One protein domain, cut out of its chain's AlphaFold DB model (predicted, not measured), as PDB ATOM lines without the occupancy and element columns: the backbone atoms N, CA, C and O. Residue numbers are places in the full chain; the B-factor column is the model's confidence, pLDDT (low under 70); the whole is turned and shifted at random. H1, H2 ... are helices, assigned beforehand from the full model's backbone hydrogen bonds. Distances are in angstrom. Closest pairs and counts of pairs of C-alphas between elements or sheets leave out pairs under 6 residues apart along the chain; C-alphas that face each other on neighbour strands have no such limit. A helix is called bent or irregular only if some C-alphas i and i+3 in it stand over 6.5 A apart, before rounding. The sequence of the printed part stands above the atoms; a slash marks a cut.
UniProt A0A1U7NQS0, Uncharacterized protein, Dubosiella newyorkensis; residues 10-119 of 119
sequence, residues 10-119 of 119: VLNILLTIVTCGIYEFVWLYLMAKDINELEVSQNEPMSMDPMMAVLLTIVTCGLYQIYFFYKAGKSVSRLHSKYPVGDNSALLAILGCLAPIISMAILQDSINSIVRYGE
ATOM      1  N   VAL A  10       0.483  14.569  29.586       79.50
ATOM      2  CA  VAL A  10      -0.483  15.007  28.568       79.50
ATOM      3  C   VAL A  10      -1.331  16.172  29.073       79.50
ATOM      4  O   VAL A  10      -1.520  17.145  28.343       79.50
ATOM      5  N   LEU A  11      -1.798  16.117  30.326       82.56
ATOM      6  CA  LEU A  11      -2.543  17.231  30.915       82.56
ATOM      7  C   LEU A  11      -1.665  18.478  31.022       82.56
ATOM      8  O   LEU A  11      -2.091  19.547  30.603       82.56
ATOM      9  N   ASN A  12      -0.431  18.357  31.512       83.94
ATOM     10  CA  ASN A  12       0.448  19.517  31.665       83.94
ATOM     11  C   ASN A  12       0.799  20.183  30.323       83.94
ATOM     12  O   ASN A  12       0.815  21.413  30.233       83.94
ATOM     13  N   ILE A  13       1.003  19.395  29.263       79.69
ATOM     14  CA  ILE A  13       1.196  19.917  27.902       79.69
ATOM     15  C   ILE A  13      -0.066  20.645  27.426       79.69
ATOM     16  O   ILE A  13       0.019  21.775  26.945       79.69
ATOM     17  N   LEU A  14      -1.244  20.038  27.604       83.56
ATOM     18  CA  LEU A  14      -2.514  20.645  27.208       83.56
ATOM     19  C   LEU A  14      -2.758  21.970  27.941       83.56
ATOM     20  O   LEU A  14      -3.110  22.962  27.307       83.56
ATOM     21  N   LEU A  15      -2.517  22.016  29.255       82.44
ATOM     22  CA  LEU A  15      -2.645  23.239  30.048       82.44
ATOM     23  C   LEU A  15      -1.656  24.315  29.587       82.44
ATOM     24  O   LEU A  15      -2.022  25.486  29.529       82.44
ATOM     25  N   THR A  16      -0.437  23.938  29.201       81.19
ATOM     26  CA  THR A  16       0.546  24.878  28.638       81.19
ATOM     27  C   THR A  16       0.037  25.506  27.342       81.19
ATOM     28  O   THR A  16       0.118  26.719  27.183       81.19
ATOM     29  N   ILE A  17      -0.580  24.725  26.454       80.50
ATOM     30  CA  ILE A  17      -1.159  25.239  25.202       80.50
ATOM     31  C   ILE A  17      -2.377  26.134  25.481       80.50
ATOM     32  O   ILE A  17      -2.467  27.239  24.951       80.50
ATOM     33  N   VAL A  18      -3.293  25.689  26.349       86.00
ATOM     34  CA  VAL A  18      -4.529  26.421  26.688       86.00
ATOM     35  C   VAL A  18      -4.237  27.759  27.374       86.00
ATOM     36  O   VAL A  18      -4.953  28.731  27.159       86.00
ATOM     37  N   THR A  19      -3.177  27.828  28.178       85.50
ATOM     38  CA  THR A  19      -2.771  29.046  28.905       85.50
ATOM     39  C   THR A  19      -1.757  29.903  28.145       85.50
ATOM     40  O   THR A  19      -1.146  30.792  28.739       85.50
ATOM     41  N   CYS A  20      -1.549  29.642  26.849       80.38
ATOM     42  CA  CYS A  20      -0.581  30.355  26.012       80.38
ATOM     43  C   CYS A  20       0.846  30.372  26.601       80.38
ATOM     44  O   CYS A  20       1.527  31.393  26.566       80.38
ATOM     45  N   GLY A  21       1.294  29.255  27.175       73.88
ATOM     46  CA  GLY A  21       2.637  29.103  27.746       73.88
ATOM     47  C   GLY A  21       2.777  29.571  29.197       73.88
ATOM     48  O   GLY A  21       3.780  29.269  29.831       73.88
ATOM     49  N   ILE A  22       1.777  30.234  29.791       83.31
ATOM     50  CA  ILE A  22       1.872  30.717  31.184       83.31
ATOM     51  C   ILE A  22       1.969  29.546  32.175       83.31
ATOM     52  O   ILE A  22       2.694  29.617  33.170       83.31
ATOM     53  N   TYR A  23       1.271  28.442  31.902       84.25
ATOM     54  CA  TYR A  23       1.328  27.257  32.758       84.25
ATOM     55  C   TYR A  23       2.703  26.573  32.756       84.25
ATOM     56  O   TYR A  23       2.994  25.835  33.691       84.25
ATOM     57  N   GLU A  24       3.587  26.856  31.794       81.88
ATOM     58  CA  GLU A  24       4.954  26.317  31.780       81.88
ATOM     59  C   GLU A  24       5.730  26.693  33.053       81.88
ATOM     60  O   GLU A  24       6.386  25.848  33.662       81.88
ATOM     61  N   PHE A  25       5.575  27.929  33.538       84.69
ATOM     62  CA  PHE A  25       6.208  28.393  34.778       84.69
ATOM     63  C   PHE A  25       5.629  27.713  36.023       84.69
ATOM     64  O   PHE A  25       6.349  27.400  36.972       84.69
ATOM     65  N   VAL A  26       4.318  27.461  36.018       85.94
ATOM     66  CA  VAL A  26       3.635  26.733  37.094       85.94
ATOM     67  C   VAL A  26       4.086  25.274  37.106       85.94
ATOM     68  O   VAL A  26       4.360  24.717  38.167       85.94
ATOM     69  N   TRP A  27       4.231  24.661  35.933       85.94
ATOM     70  CA  TRP A  27       4.758  23.311  35.797       85.94
ATOM     71  C   TRP A  27       6.210  23.230  36.286       85.94
ATOM     72  O   TRP A  27       6.533  22.334  37.066       85.94
ATOM     73  N   LEU A  28       7.051  24.215  35.954       85.81
ATOM     74  CA  LEU A  28       8.426  24.317  36.450       85.81
ATOM     75  C   LEU A  28       8.497  24.362  37.984       85.81
ATOM     76  O   LEU A  28       9.249  23.596  38.588       85.81
ATOM     77  N   TYR A  29       7.690  25.223  38.615       88.50
ATOM     78  CA  TYR A  29       7.581  25.304  40.077       88.50
ATOM     79  C   TYR A  29       7.255  23.944  40.687       88.50
ATOM     80  O   TYR A  29       7.863  23.499  41.662       88.50
ATOM     81  N   LEU A  30       6.259  23.289  40.100       87.38
ATOM     82  CA  LEU A  30       5.731  22.038  40.593       87.38
ATOM     83  C   LEU A  30       6.751  20.904  40.463       87.38
ATOM     84  O   LEU A  30       6.917  20.166  41.425       87.38
ATOM     85  N   MET A  31       7.485  20.816  39.351       85.44
ATOM     86  CA  MET A  31       8.571  19.843  39.199       85.44
ATOM     87  C   MET A  31       9.704  20.077  40.201       85.44
ATOM     88  O   MET A  31      10.186  19.127  40.806       85.44
ATOM     89  N   ALA A  32      10.126  21.330  40.398       87.38
ATOM     90  CA  ALA A  32      11.181  21.658  41.355       87.38
ATOM     91  C   ALA A  32      10.794  21.250  42.783       87.38
ATOM     92  O   ALA A  32      11.605  20.704  43.529       87.38
ATOM     93  N   LYS A  33       9.530  21.484  43.146       87.56
ATOM     94  CA  LYS A  33       8.972  21.064  44.428       87.56
ATOM     95  C   LYS A  33       8.924  19.539  44.551       87.56
ATOM     96  O   LYS A  33       9.366  19.023  45.569       87.56
ATOM     97  N   ASP A  34       8.445  18.837  43.523       85.06
ATOM     98  CA  ASP A  34       8.348  17.372  43.529       85.06
ATOM     99  C   ASP A  34       9.745  16.723  43.660       85.06
ATOM    100  O   ASP A  34       9.912  15.789  44.438       85.06
ATOM    101  N   ILE A  35      10.775  17.255  42.982       84.06
ATOM    102  CA  ILE A  35      12.170  16.789  43.127       84.06
ATOM    103  C   ILE A  35      12.669  16.989  44.559       84.06
ATOM    104  O   ILE A  35      13.214  16.058  45.139       84.06
ATOM    105  N   ASN A  36      12.465  18.168  45.148       85.69
ATOM    106  CA  ASN A  36      12.890  18.413  46.526       85.69
ATOM    107  C   ASN A  36      12.168  17.509  47.526       85.69
ATOM    108  O   ASN A  36      12.775  17.040  48.483       85.69
ATOM    109  N   GLU A  37      10.866  17.280  47.335       84.50
ATOM    110  CA  GLU A  37      10.101  16.369  48.186       84.50
ATOM    111  C   GLU A  37      10.647  14.934  48.069       84.50
ATOM    112  O   GLU A  37      10.796  14.262  49.091       84.50
ATOM    113  N   LEU A  38      11.039  14.499  46.862       80.94
ATOM    114  CA  LEU A  38      11.725  13.220  46.651       80.94
ATOM    115  C   LEU A  38      13.100  13.175  47.335       80.94
ATOM    116  O   LEU A  38      13.413  12.183  47.990       80.94
ATOM    117  N   GLU A  39      13.897  14.239  47.256       83.81
ATOM    118  CA  GLU A  39      15.193  14.327  47.945       83.81
ATOM    119  C   GLU A  39      15.043  14.224  49.459       83.81
ATOM    120  O   GLU A  39      15.730  13.425  50.092       83.81
ATOM    121  N   VAL A  40      14.075  14.936  50.037       83.25
ATOM    122  CA  VAL A  40      13.775  14.831  51.469       83.25
ATOM    123  C   VAL A  40      13.309  13.418  51.829       83.25
ATOM    124  O   VAL A  40      13.726  12.895  52.861       83.25
ATOM    125  N   SER A  41      12.493  12.773  50.985       79.75
ATOM    126  CA  SER A  41      12.032  11.396  51.225       79.75
ATOM    127  C   SER A  41      13.167  10.363  51.209       79.75
ATOM    128  O   SER A  41      13.105   9.376  51.936       79.75
ATOM    129  N   GLN A  42      14.223  10.617  50.431       76.12
ATOM    130  CA  GLN A  42      15.404   9.758  50.324       76.12
ATOM    131  C   GLN A  42      16.580  10.229  51.198       76.12
ATOM    132  O   GLN A  42      17.677   9.685  51.096       76.12
ATOM    133  N   ASN A  43      16.353  11.199  52.092       76.94
ATOM    134  CA  ASN A  43      17.357  11.754  53.005       76.94
ATOM    135  C   ASN A  43      18.570  12.409  52.293       76.94
ATOM    136  O   ASN A  43      19.658  12.511  52.867       76.94
ATOM    137  N   GLU A  44      18.362  12.875  51.060       77.00
ATOM    138  CA  GLU A  44      19.319  13.602  50.223       77.00
ATOM    139  C   GLU A  44      19.206  15.127  50.444       77.00
ATOM    140  O   GLU A  44      18.134  15.636  50.790       77.00
ATOM    141  N   PRO A  45      20.295  15.901  50.260       78.19
ATOM    142  CA  PRO A  45      20.247  17.353  50.397       78.19
ATOM    143  C   PRO A  45      19.380  17.977  49.297       78.19
ATOM    144  O   PRO A  45      19.524  17.634  48.125       78.19
ATOM    145  N   MET A  46      18.537  18.946  49.674       77.00
ATOM    146  CA  MET A  46      17.706  19.687  48.722       77.00
ATOM    147  C   MET A  46      18.590  20.385  47.687       77.00
ATOM    148  O   MET A  46      19.426  21.230  48.018       77.00
ATOM    149  N   SER A  47      18.401  20.042  46.422       72.81
ATOM    150  CA  SER A  47      19.220  20.551  45.334       72.81
ATOM    151  C   SER A  47      18.751  21.914  44.852       72.81
ATOM    152  O   SER A  47      19.552  22.651  44.269       72.81
ATOM    153  N   MET A  48      17.474  22.264  45.014       79.25
ATOM    154  CA  MET A  48      16.881  23.421  44.340       79.25
ATOM    155  C   MET A  48      15.900  24.181  45.220       79.25
ATOM    156  O   MET A  48      15.266  23.604  46.084       79.25
ATOM    157  N   ASP A  49      15.706  25.468  44.947       84.81
ATOM    158  CA  ASP A  49      14.592  26.232  45.508       84.81
ATOM    159  C   ASP A  49      13.514  26.414  44.429       84.81
ATOM    160  O   ASP A  49      13.791  27.056  43.408       84.81
ATOM    161  N   PRO A  50      12.275  25.915  44.621       84.81
ATOM    162  CA  PRO A  50      11.228  25.969  43.598       84.81
ATOM    163  C   PRO A  50      10.867  27.401  43.205       84.81
ATOM    164  O   PRO A  50      10.619  27.700  42.040       84.81
ATOM    165  N   MET A  51      10.882  28.310  44.182       85.94
ATOM    166  CA  MET A  51      10.593  29.724  43.957       85.94
ATOM    167  C   MET A  51      11.718  30.419  43.183       85.94
ATOM    168  O   MET A  51      11.443  31.187  42.260       85.94
ATOM    169  N   MET A  52      12.979  30.108  43.501       84.81
ATOM    170  CA  MET A  52      14.127  30.643  42.765       84.81
ATOM    171  C   MET A  52      14.164  30.114  41.335       84.81
ATOM    172  O   MET A  52      14.503  30.864  40.425       84.81
ATOM    173  N   ALA A  53      13.764  28.859  41.115       84.81
ATOM    174  CA  ALA A  53      13.754  28.268  39.786       84.81
ATOM    175  C   ALA A  53      12.809  28.996  38.818       84.81
ATOM    176  O   ALA A  53      13.169  29.252  37.668       84.81
ATOM    177  N   VAL A  54      11.629  29.398  39.296       87.19
ATOM    178  CA  VAL A  54      10.663  30.176  38.506       87.19
ATOM    179  C   VAL A  54      11.142  31.606  38.303       87.19
ATOM    180  O   VAL A  54      11.164  32.088  37.173       87.19
ATOM    181  N   LEU A  55      11.555  32.279  39.382       87.75
ATOM    182  CA  LEU A  55      12.009  33.669  39.319       87.75
ATOM    183  C   LEU A  55      13.185  33.827  38.360       87.75
ATOM    184  O   LEU A  55      13.158  34.700  37.499       87.75
ATOM    185  N   LEU A  56      14.188  32.954  38.462       86.19
ATOM    186  CA  LEU A  56      15.348  33.000  37.582       86.19
ATOM    187  C   LEU A  56      14.964  32.674  36.142       86.19
ATOM    188  O   LEU A  56      15.474  33.322  35.235       86.19
ATOM    189  N   THR A  57      14.031  31.751  35.905       84.56
ATOM    190  CA  THR A  57      13.523  31.482  34.549       84.56
ATOM    191  C   THR A  57      12.850  32.704  33.931       84.56
ATOM    192  O   THR A  57      13.134  33.027  32.782       84.56
ATOM    193  N   ILE A  58      12.038  33.438  34.694       84.69
ATOM    194  CA  ILE A  58      11.390  34.668  34.216       84.69
ATOM    195  C   ILE A  58      12.430  35.773  33.977       84.69
ATOM    196  O   ILE A  58      12.456  36.376  32.908       84.69
ATOM    197  N   VAL A  59      13.323  36.010  34.944       87.38
ATOM    198  CA  VAL A  59      14.350  37.067  34.872       87.38
ATOM    199  C   VAL A  59      15.333  36.828  33.727       87.38
ATOM    200  O   VAL A  59      15.754  37.770  33.062       87.38
ATOM    201  N   THR A  60      15.694  35.571  33.472       85.44
ATOM    202  CA  THR A  60      16.635  35.193  32.408       85.44
ATOM    203  C   THR A  60      15.954  34.881  31.074       85.44
ATOM    204  O   THR A  60      16.619  34.395  30.159       85.44
ATOM    205  N   CYS A  61      14.648  35.151  30.949       80.38
ATOM    206  CA  CYS A  61      13.865  34.912  29.735       80.38
ATOM    207  C   CYS A  61      13.996  33.465  29.207       80.38
ATOM    208  O   CYS A  61      14.237  33.233  28.026       80.38
ATOM    209  N   GLY A  62      13.911  32.474  30.099       73.94
ATOM    210  CA  GLY A  62      13.984  31.053  29.739       73.94
ATOM    211  C   GLY A  62      15.388  30.435  29.759       73.94
ATOM    212  O   GLY A  62      15.501  29.212  29.755       73.94
ATOM    213  N   LEU A  63      16.474  31.211  29.866       76.94
ATOM    214  CA  LEU A  63      17.831  30.633  29.898       76.94
ATOM    215  C   LEU A  63      18.081  29.779  31.148       76.94
ATOM    216  O   LEU A  63      18.691  28.712  31.070       76.94
ATOM    217  N   TYR A  64      17.586  30.214  32.308       82.12
ATOM    218  CA  TYR A  64      17.722  29.448  33.546       82.12
ATOM    219  C   TYR A  64      16.969  28.114  33.490       82.12
ATOM    220  O   TYR A  64      17.399  27.150  34.117       82.12
ATOM    221  N   GLN A  65      15.899  28.014  32.699       77.38
ATOM    222  CA  GLN A  65      15.146  26.772  32.524       77.38
ATOM    223  C   GLN A  65      16.035  25.636  32.000       77.38
ATOM    224  O   GLN A  65      15.920  24.494  32.439       77.38
ATOM    225  N   ILE A  66      16.990  25.957  31.124       78.19
ATOM    226  CA  ILE A  66      17.971  25.001  30.597       78.19
ATOM    227  C   ILE A  66      18.898  24.502  31.716       78.19
ATOM    228  O   ILE A  66      19.131  23.299  31.858       78.19
ATOM    229  N   TYR A  67      19.399  25.422  32.545       81.12
ATOM    230  CA  TYR A  67      20.221  25.081  33.708       81.12
ATOM    231  C   TYR A  67      19.442  24.238  34.726       81.12
ATOM    232  O   TYR A  67      19.970  23.268  35.276       81.12
ATOM    233  N   PHE A  68      18.172  24.581  34.942       83.69
ATOM    234  CA  PHE A  68      17.263  23.822  35.783       83.69
ATOM    235  C   PHE A  68      17.144  22.378  35.290       83.69
ATOM    236  O   PHE A  68      17.369  21.467  36.079       83.69
ATOM    237  N   PHE A  69      16.897  22.153  33.995       77.75
ATOM    238  CA  PHE A  69      16.808  20.801  33.431       77.75
ATOM    239  C   PHE A  69      18.073  19.974  33.634       77.75
ATOM    240  O   PHE A  69      17.982  18.808  34.019       77.75
ATOM    241  N   TYR A  70      19.247  20.576  33.434       78.25
ATOM    242  CA  TYR A  70      20.522  19.902  33.677       78.25
ATOM    243  C   TYR A  70      20.658  19.450  35.138       78.25
ATOM    244  O   TYR A  70      20.941  18.286  35.432       78.25
ATOM    245  N   LYS A  71      20.432  20.375  36.077       81.62
ATOM    246  CA  LYS A  71      20.589  20.103  37.509       81.62
ATOM    247  C   LYS A  71      19.490  19.162  38.030       81.62
ATOM    248  O   LYS A  71      19.749  18.357  38.926       81.62
ATOM    249  N   ALA A  72      18.292  19.225  37.451       80.25
ATOM    250  CA  ALA A  72      17.152  18.387  37.802       80.25
ATOM    251  C   ALA A  72      17.384  16.954  37.328       80.25
ATOM    252  O   ALA A  72      17.233  16.032  38.122       80.25
ATOM    253  N   GLY A  73      17.865  16.774  36.092       77.50
ATOM    254  CA  GLY A  73      18.273  15.470  35.565       77.50
ATOM    255  C   GLY A  73      19.333  14.798  36.439       77.50
ATOM    256  O   GLY A  73      19.196  13.626  36.776       77.50
ATOM    257  N   LYS A  74      20.324  15.561  36.918       79.31
ATOM    258  CA  LYS A  74      21.355  15.041  37.827       79.31
ATOM    259  C   LYS A  74      20.801  14.638  39.200       79.31
ATOM    260  O   LYS A  74      21.226  13.628  39.755       79.31
ATOM    261  N   SER A  75      19.863  15.417  39.740       80.81
ATOM    262  CA  SER A  75      19.220  15.127  41.032       80.81
ATOM    263  C   SER A  75      18.334  13.889  40.927       80.81
ATOM    264  O   SER A  75      18.480  12.960  41.711       80.81
ATOM    265  N   VAL A  76      17.506  13.819  39.883       75.75
ATOM    266  CA  VAL A  76      16.687  12.648  39.551       75.75
ATOM    267  C   VAL A  76      17.563  11.418  39.332       75.75
ATOM    268  O   VAL A  76      17.271  10.391  39.917       75.75
ATOM    269  N   SER A  77      18.667  11.510  38.583       75.50
ATOM    270  CA  SER A  77      19.615  10.402  38.373       75.50
ATOM    271  C   SER A  77      20.216   9.879  39.686       75.50
ATOM    272  O   SER A  77      20.306   8.670  39.892       75.50
ATOM    273  N   ARG A  78      20.543  10.777  40.627       74.69
ATOM    274  CA  ARG A  78      20.998  10.406  41.977       74.69
ATOM    275  C   ARG A  78      19.905   9.690  42.777       74.69
ATOM    276  O   ARG A  78      20.177   8.640  43.352       74.69
ATOM    277  N   LEU A  79      18.672  10.203  42.743       72.25
ATOM    278  CA  LEU A  79      17.499   9.554  43.351       72.25
ATOM    279  C   LEU A  79      17.176   8.199  42.699       72.25
ATOM    280  O   LEU A  79      16.619   7.298  43.326       72.25
ATOM    281  N   HIS A  80      17.553   8.040  41.430       68.06
ATOM    282  CA  HIS A  80      17.369   6.835  40.635       68.06
ATOM    283  C   HIS A  80      18.521   5.829  40.767       68.06
ATOM    284  O   HIS A  80      18.600   4.904  39.965       68.06
ATOM    285  N   SER A  81      19.385   5.915  41.790       59.53
ATOM    286  CA  SER A  81      20.504   4.969  41.994       59.53
ATOM    287  C   SER A  81      20.084   3.478  42.010       59.53
ATOM    288  O   SER A  81      20.927   2.599  41.833       59.53
ATOM    289  N   LYS A  82      18.781   3.179  42.142       51.97
ATOM    290  CA  LYS A  82      18.188   1.832  42.071       51.97
ATOM    291  C   LYS A  82      17.770   1.352  40.664       51.97
ATOM    292  O   LYS A  82      17.648   0.143  40.485       51.97
ATOM    293  N   TYR A  83      17.589   2.234  39.669       46.53
ATOM    294  CA  TYR A  83      17.316   1.851  38.271       46.53
ATOM    295  C   TYR A  83      18.111   2.735  37.291       46.53
ATOM    296  O   TYR A  83      17.997   3.958  37.340       46.53
ATOM    297  N   PRO A  84      18.910   2.156  36.378       43.44
ATOM    298  CA  PRO A  84      19.780   2.915  35.487       43.44
ATOM    299  C   PRO A  84      18.963   3.582  34.375       43.44
ATOM    300  O   PRO A  84      18.884   3.091  33.250       43.44
ATOM    301  N   VAL A  85      18.359   4.728  34.672       52.47
ATOM    302  CA  VAL A  85      17.982   5.681  33.630       52.47
ATOM    303  C   VAL A  85      19.294   6.321  33.189       52.47
ATOM    304  O   VAL A  85      19.961   6.975  33.989       52.47
ATOM    305  N   GLY A  86      19.734   6.044  31.958       50.94
ATOM    306  CA  GLY A  86      20.985   6.592  31.422       50.94
ATOM    307  C   GLY A  86      21.055   8.107  31.633       50.94
ATOM    308  O   GLY A  86      20.023   8.775  31.576       50.94
ATOM    309  N   ASP A  87      22.250   8.631  31.922       55.44
ATOM    310  CA  ASP A  87      22.481  10.032  32.295       55.44
ATOM    311  C   ASP A  87      22.110  10.996  31.151       55.44
ATOM    312  O   ASP A  87      22.937  11.474  30.377       55.44
ATOM    313  N   ASN A  88      20.812  11.270  31.036       64.69
ATOM    314  CA  ASN A  88      20.212  12.110  30.011       64.69
ATOM    315  C   ASN A  88      20.259  13.592  30.407       64.69
ATOM    316  O   ASN A  88      19.627  14.417  29.757       64.69
ATOM    317  N   SER A  89      21.009  13.961  31.452       65.44
ATOM    318  CA  SER A  89      21.099  15.334  31.967       65.44
ATOM    319  C   SER A  89      21.605  16.319  30.905       65.44
ATOM    320  O   SER A  89      21.084  17.425  30.770       65.44
ATOM    321  N   ALA A  90      22.589  15.905  30.098       60.44
ATOM    322  CA  ALA A  90      23.089  16.697  28.973       60.44
ATOM    323  C   ALA A  90      22.085  16.749  27.805       60.44
ATOM    324  O   ALA A  90      21.912  17.799  27.189       60.44
ATOM    325  N   LEU A  91      21.380  15.644  27.541       64.38
ATOM    326  CA  LEU A  91      20.321  15.575  26.530       64.38
ATOM    327  C   LEU A  91      19.157  16.513  26.888       64.38
ATOM    328  O   LEU A  91      18.710  17.276  26.042       64.38
ATOM    329  N   LEU A  92      18.717  16.499  28.149       65.12
ATOM    330  CA  LEU A  92      17.673  17.362  28.709       65.12
ATOM    331  C   LEU A  92      18.041  18.845  28.609       65.12
ATOM    332  O   LEU A  92      17.175  19.666  28.307       65.12
ATOM    333  N   ALA A  93      19.314  19.186  28.822       61.97
ATOM    334  CA  ALA A  93      19.818  20.547  28.657       61.97
ATOM    335  C   ALA A  93      19.810  20.985  27.181       61.97
ATOM    336  O   ALA A  93      19.334  22.072  26.860       61.97
ATOM    337  N   ILE A  94      20.278  20.128  26.266       65.00
ATOM    338  CA  ILE A  94      20.279  20.417  24.824       65.00
ATOM    339  C   ILE A  94      18.841  20.538  24.297       65.00
ATOM    340  O   ILE A  94      18.514  21.512  23.618       65.00
ATOM    341  N   LEU A  95      17.953  19.604  24.655       62.31
ATOM    342  CA  LEU A  95      16.532  19.674  24.302       62.31
ATOM    343  C   LEU A  95      15.828  20.853  24.971       62.31
ATOM    344  O   LEU A  95      14.926  21.414  24.365       62.31
ATOM    345  N   GLY A  96      16.250  21.281  26.163       61.19
ATOM    346  CA  GLY A  96      15.661  22.434  26.846       61.19
ATOM    347  C   GLY A  96      15.783  23.724  26.032       61.19
ATOM    348  O   GLY A  96      14.931  24.597  26.140       61.19
ATOM    349  N   CYS A  97      16.809  23.813  25.180       62.81
ATOM    350  CA  CYS A  97      17.036  24.942  24.284       62.81
ATOM    351  C   CYS A  97      16.163  24.888  23.012       62.81
ATOM    352  O   CYS A  97      15.652  25.915  22.578       62.81
ATOM    353  N   LEU A  98      15.974  23.704  22.411       64.94
ATOM    354  CA  LEU A  98      15.236  23.549  21.143       64.94
ATOM    355  C   LEU A  98      13.746  23.212  21.314       64.94
ATOM    356  O   LEU A  98      12.935  23.525  20.447       64.94
ATOM    357  N   ALA A  99      13.392  22.529  22.398       73.25
ATOM    358  CA  ALA A  99      12.068  21.981  22.661       73.25
ATOM    359  C   ALA A  99      11.824  21.844  24.184       73.25
ATOM    360  O   ALA A  99      11.762  20.724  24.706       73.25
ATOM    361  N   PRO A 100      11.653  22.965  24.913       70.56
ATOM    362  CA  PRO A 100      11.528  22.971  26.375       70.56
ATOM    363  C   PRO A 100      10.391  22.078  26.896       70.56
ATOM    364  O   PRO A 100      10.549  21.402  27.912       70.56
ATOM    365  N   ILE A 101       9.287  21.979  26.150       75.31
ATOM    366  CA  ILE A 101       8.130  21.127  26.470       75.31
ATOM    367  C   ILE A 101       8.500  19.633  26.481       75.31
ATOM    368  O   ILE A 101       7.994  18.873  27.308       75.31
ATOM    369  N   ILE A 102       9.398  19.193  25.595       76.56
ATOM    370  CA  ILE A 102       9.831  17.789  25.534       76.56
ATOM    371  C   ILE A 102      10.738  17.475  26.731       76.56
ATOM    372  O   ILE A 102      10.578  16.429  27.358       76.56
ATOM    373  N   SER A 103      11.629  18.397  27.111       78.44
ATOM    374  CA  SER A 103      12.441  18.245  28.327       78.44
ATOM    375  C   SER A 103      11.587  18.195  29.596       78.44
ATOM    376  O   SER A 103      11.832  17.343  30.450       78.44
ATOM    377  N   MET A 104      10.551  19.042  29.697       77.56
ATOM    378  CA  MET A 104       9.555  18.980  30.781       77.56
ATOM    379  C   MET A 104       8.908  17.588  30.851       77.56
ATOM    380  O   MET A 104       8.813  16.996  31.923       77.56
ATOM    381  N   ALA A 105       8.490  17.048  29.701       79.62
ATOM    382  CA  ALA A 105       7.822  15.754  29.613       79.62
ATOM    383  C   ALA A 105       8.718  14.589  30.063       79.62
ATOM    384  O   ALA A 105       8.285  13.771  30.871       79.62
ATOM    385  N   ILE A 106       9.968  14.539  29.591       79.75
ATOM    386  CA  ILE A 106      10.938  13.491  29.958       79.75
ATOM    387  C   ILE A 106      11.265  13.551  31.455       79.75
ATOM    388  O   ILE A 106      11.326  12.520  32.129       79.75
ATOM    389  N   LEU A 107      11.467  14.758  31.993       80.25
ATOM    390  CA  LEU A 107      11.766  14.931  33.410       80.25
ATOM    391  C   LEU A 107      10.569  14.525  34.281       80.25
ATOM    392  O   LEU A 107      10.749  13.828  35.275       80.25
ATOM    393  N   GLN A 108       9.351  14.902  33.882       81.56
ATOM    394  CA  GLN A 108       8.129  14.506  34.580       81.56
ATOM    395  C   GLN A 108       7.918  12.985  34.556       81.56
ATOM    396  O   GLN A 108       7.527  12.424  35.575       81.56
ATOM    397  N   ASP A 109       8.206  12.310  33.439       83.44
ATOM    398  CA  ASP A 109       8.175  10.842  33.350       83.44
ATOM    399  C   ASP A 109       9.190  10.187  34.304       83.44
ATOM    400  O   ASP A 109       8.881   9.240  35.030       83.44
ATOM    401  N   SER A 110      10.390  10.766  34.388       80.81
ATOM    402  CA  SER A 110      11.442  10.308  35.302       80.81
ATOM    403  C   SER A 110      11.053  10.497  36.775       80.81
ATOM    404  O   SER A 110      11.279   9.611  37.591       80.81
ATOM    405  N   ILE A 111      10.422  11.621  37.127       80.25
ATOM    406  CA  ILE A 111       9.880  11.857  38.476       80.25
ATOM    407  C   ILE A 111       8.754  10.858  38.774       80.25
ATOM    408  O   ILE A 111       8.756  10.224  39.826       80.25
ATOM    409  N   ASN A 112       7.816  10.679  37.841       82.62
ATOM    410  CA  ASN A 112       6.685   9.768  38.008       82.62
ATOM    411  C   ASN A 112       7.139   8.314  38.187       82.62
ATOM    412  O   ASN A 112       6.580   7.602  39.012       82.62
ATOM    413  N   SER A 113       8.159   7.865  37.451       77.94
ATOM    414  CA  SER A 113       8.708   6.517  37.631       77.94
ATOM    415  C   SER A 113       9.331   6.329  39.017       77.94
ATOM    416  O   SER A 113       9.087   5.297  39.635       77.94
ATOM    417  N   ILE A 114      10.041   7.325  39.563       76.38
ATOM    418  CA  ILE A 114      10.545   7.257  40.948       76.38
ATOM    419  C   ILE A 114       9.389   7.144  41.940       76.38
ATOM    420  O   ILE A 114       9.453   6.321  42.844       76.38
ATOM    421  N   VAL A 115       8.325   7.928  41.764       79.19
ATOM    422  CA  VAL A 115       7.132   7.847  42.623       79.19
ATOM    423  C   VAL A 115       6.482   6.464  42.525       79.19
ATOM    424  O   VAL A 115       6.122   5.885  43.539       79.19
ATOM    425  N   ARG A 116       6.384   5.900  41.318       76.88
ATOM    426  CA  ARG A 116       5.733   4.608  41.062       76.88
ATOM    427  C   ARG A 116       6.516   3.393  41.569       76.88
ATOM    428  O   ARG A 116       5.905   2.391  41.923       76.88
ATOM    429  N   TYR A 117       7.848   3.446  41.530       70.12
ATOM    430  CA  TYR A 117       8.736   2.338  41.922       70.12
ATOM    431  C   TYR A 117       9.416   2.546  43.287       70.12
ATOM    432  O   TYR A 117      10.130   1.657  43.754       70.12
ATOM    433  N   GLY A 118       9.258   3.726  43.892       62.31
ATOM    434  CA  GLY A 118       9.816   4.106  45.190       62.31
ATOM    435  C   GLY A 118       8.880   3.886  46.383       62.31
ATOM    436  O   GLY A 118       9.308   4.152  47.506       62.31
ATOM    437  N   GLU A 119       7.650   3.413  46.148       46.81
ATOM    438  CA  GLU A 119       6.731   2.884  47.173       46.81
ATOM    439  C   GLU A 119       6.992   1.401  47.485       46.81
ATOM    440  O   GLU A 119       7.246   0.614  46.540       46.81
TER     441      GLU A 119
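What this domain is: This is residues 10 to 119 of the 119 residues of an uncharacterized protein of Dubosiella newyorkensis (UniProt A0A1U7NQS0). What does the model look like? Three long helices, H2, H4 and H6, run the same way with their centres in a triangle and make the core; three shorter ones fold back against them, H3 packing on H2 and H4, H5 on H4 and H6, and H1 on the first residues of H2. How is it built along the chain? The printed part has 110 residues with six named helices, H1 to H6 in order, and no named strand, so the class is all helix; H2 to H6 form an up and down bundle, each running against the one before. How large is it? It is compact, with a radius of gyration of the C-alphas of 13.1 A and spans of 37 by 26 by 23 A.

Where its parts are: Where are the long helices? H2, residues 22 to 41, is 29.6 A long from C-alpha 22 at (1.872, 30.717, 31.184), and is neither bent nor irregular, but only just: C-alphas 22 and 25 are 6.1 A apart. H4, residues 63 to 79, measures 25.0 A, and H6, residues 100 to 117, measures 26.0 A, ending at C-alpha 117 (8.736, 2.338, 41.922). Where are the shorter ones? H1 is residues 10 to 18, 12.3 A, from C-alpha 10 at (-0.483, 15.007, 28.568); H3 is residues 50 to 59, 14.5 A; H5 is residues 89 to 98, 14.8 A.

How they stand to each other: What does H2 touch? Its residues 32 to 39 touch H4 at residues 72 to 79, closest C-alphas Glu 39 and Leu 79, 7.0 A, at a shallow tilt of 28 degrees, the same way. Its residues 28 to 35 touch H6 at 104 to 111, closest C-alphas Met 31 and Gln 108, 7.1 A; its residues 25 to 33 touch H3, closest C-alphas Ala 32 and Pro 50, 4.9 A, a hairpin at 33 degrees, only just short of steep. Its residues 22 to 27 touch H1, closest C-alphas Thr 16 and Tyr 23, 4.8 A. And H5? It touches H4, closest C-alphas Gly 73 and Ser 89, 4.6 A, and is apart from H2. Are the backbones regularly paired? Every O i to N i+4 pair is within hydrogen-bond range in H1, H3 and H6; H2 has 15 of 16, H4 12 of 13 and H5 5 of 6.

The domain as a whole: How far does it reach? The farthest C-alphas, of Cys 20 and Lys 82, are 37.7 A apart. Are there cuts or long links? The printed part has no cut and no long link. Where is confidence low? The mean pLDDT of the printed part is 76.8, and residues 80 to 98 and 118 to 119 are under 70.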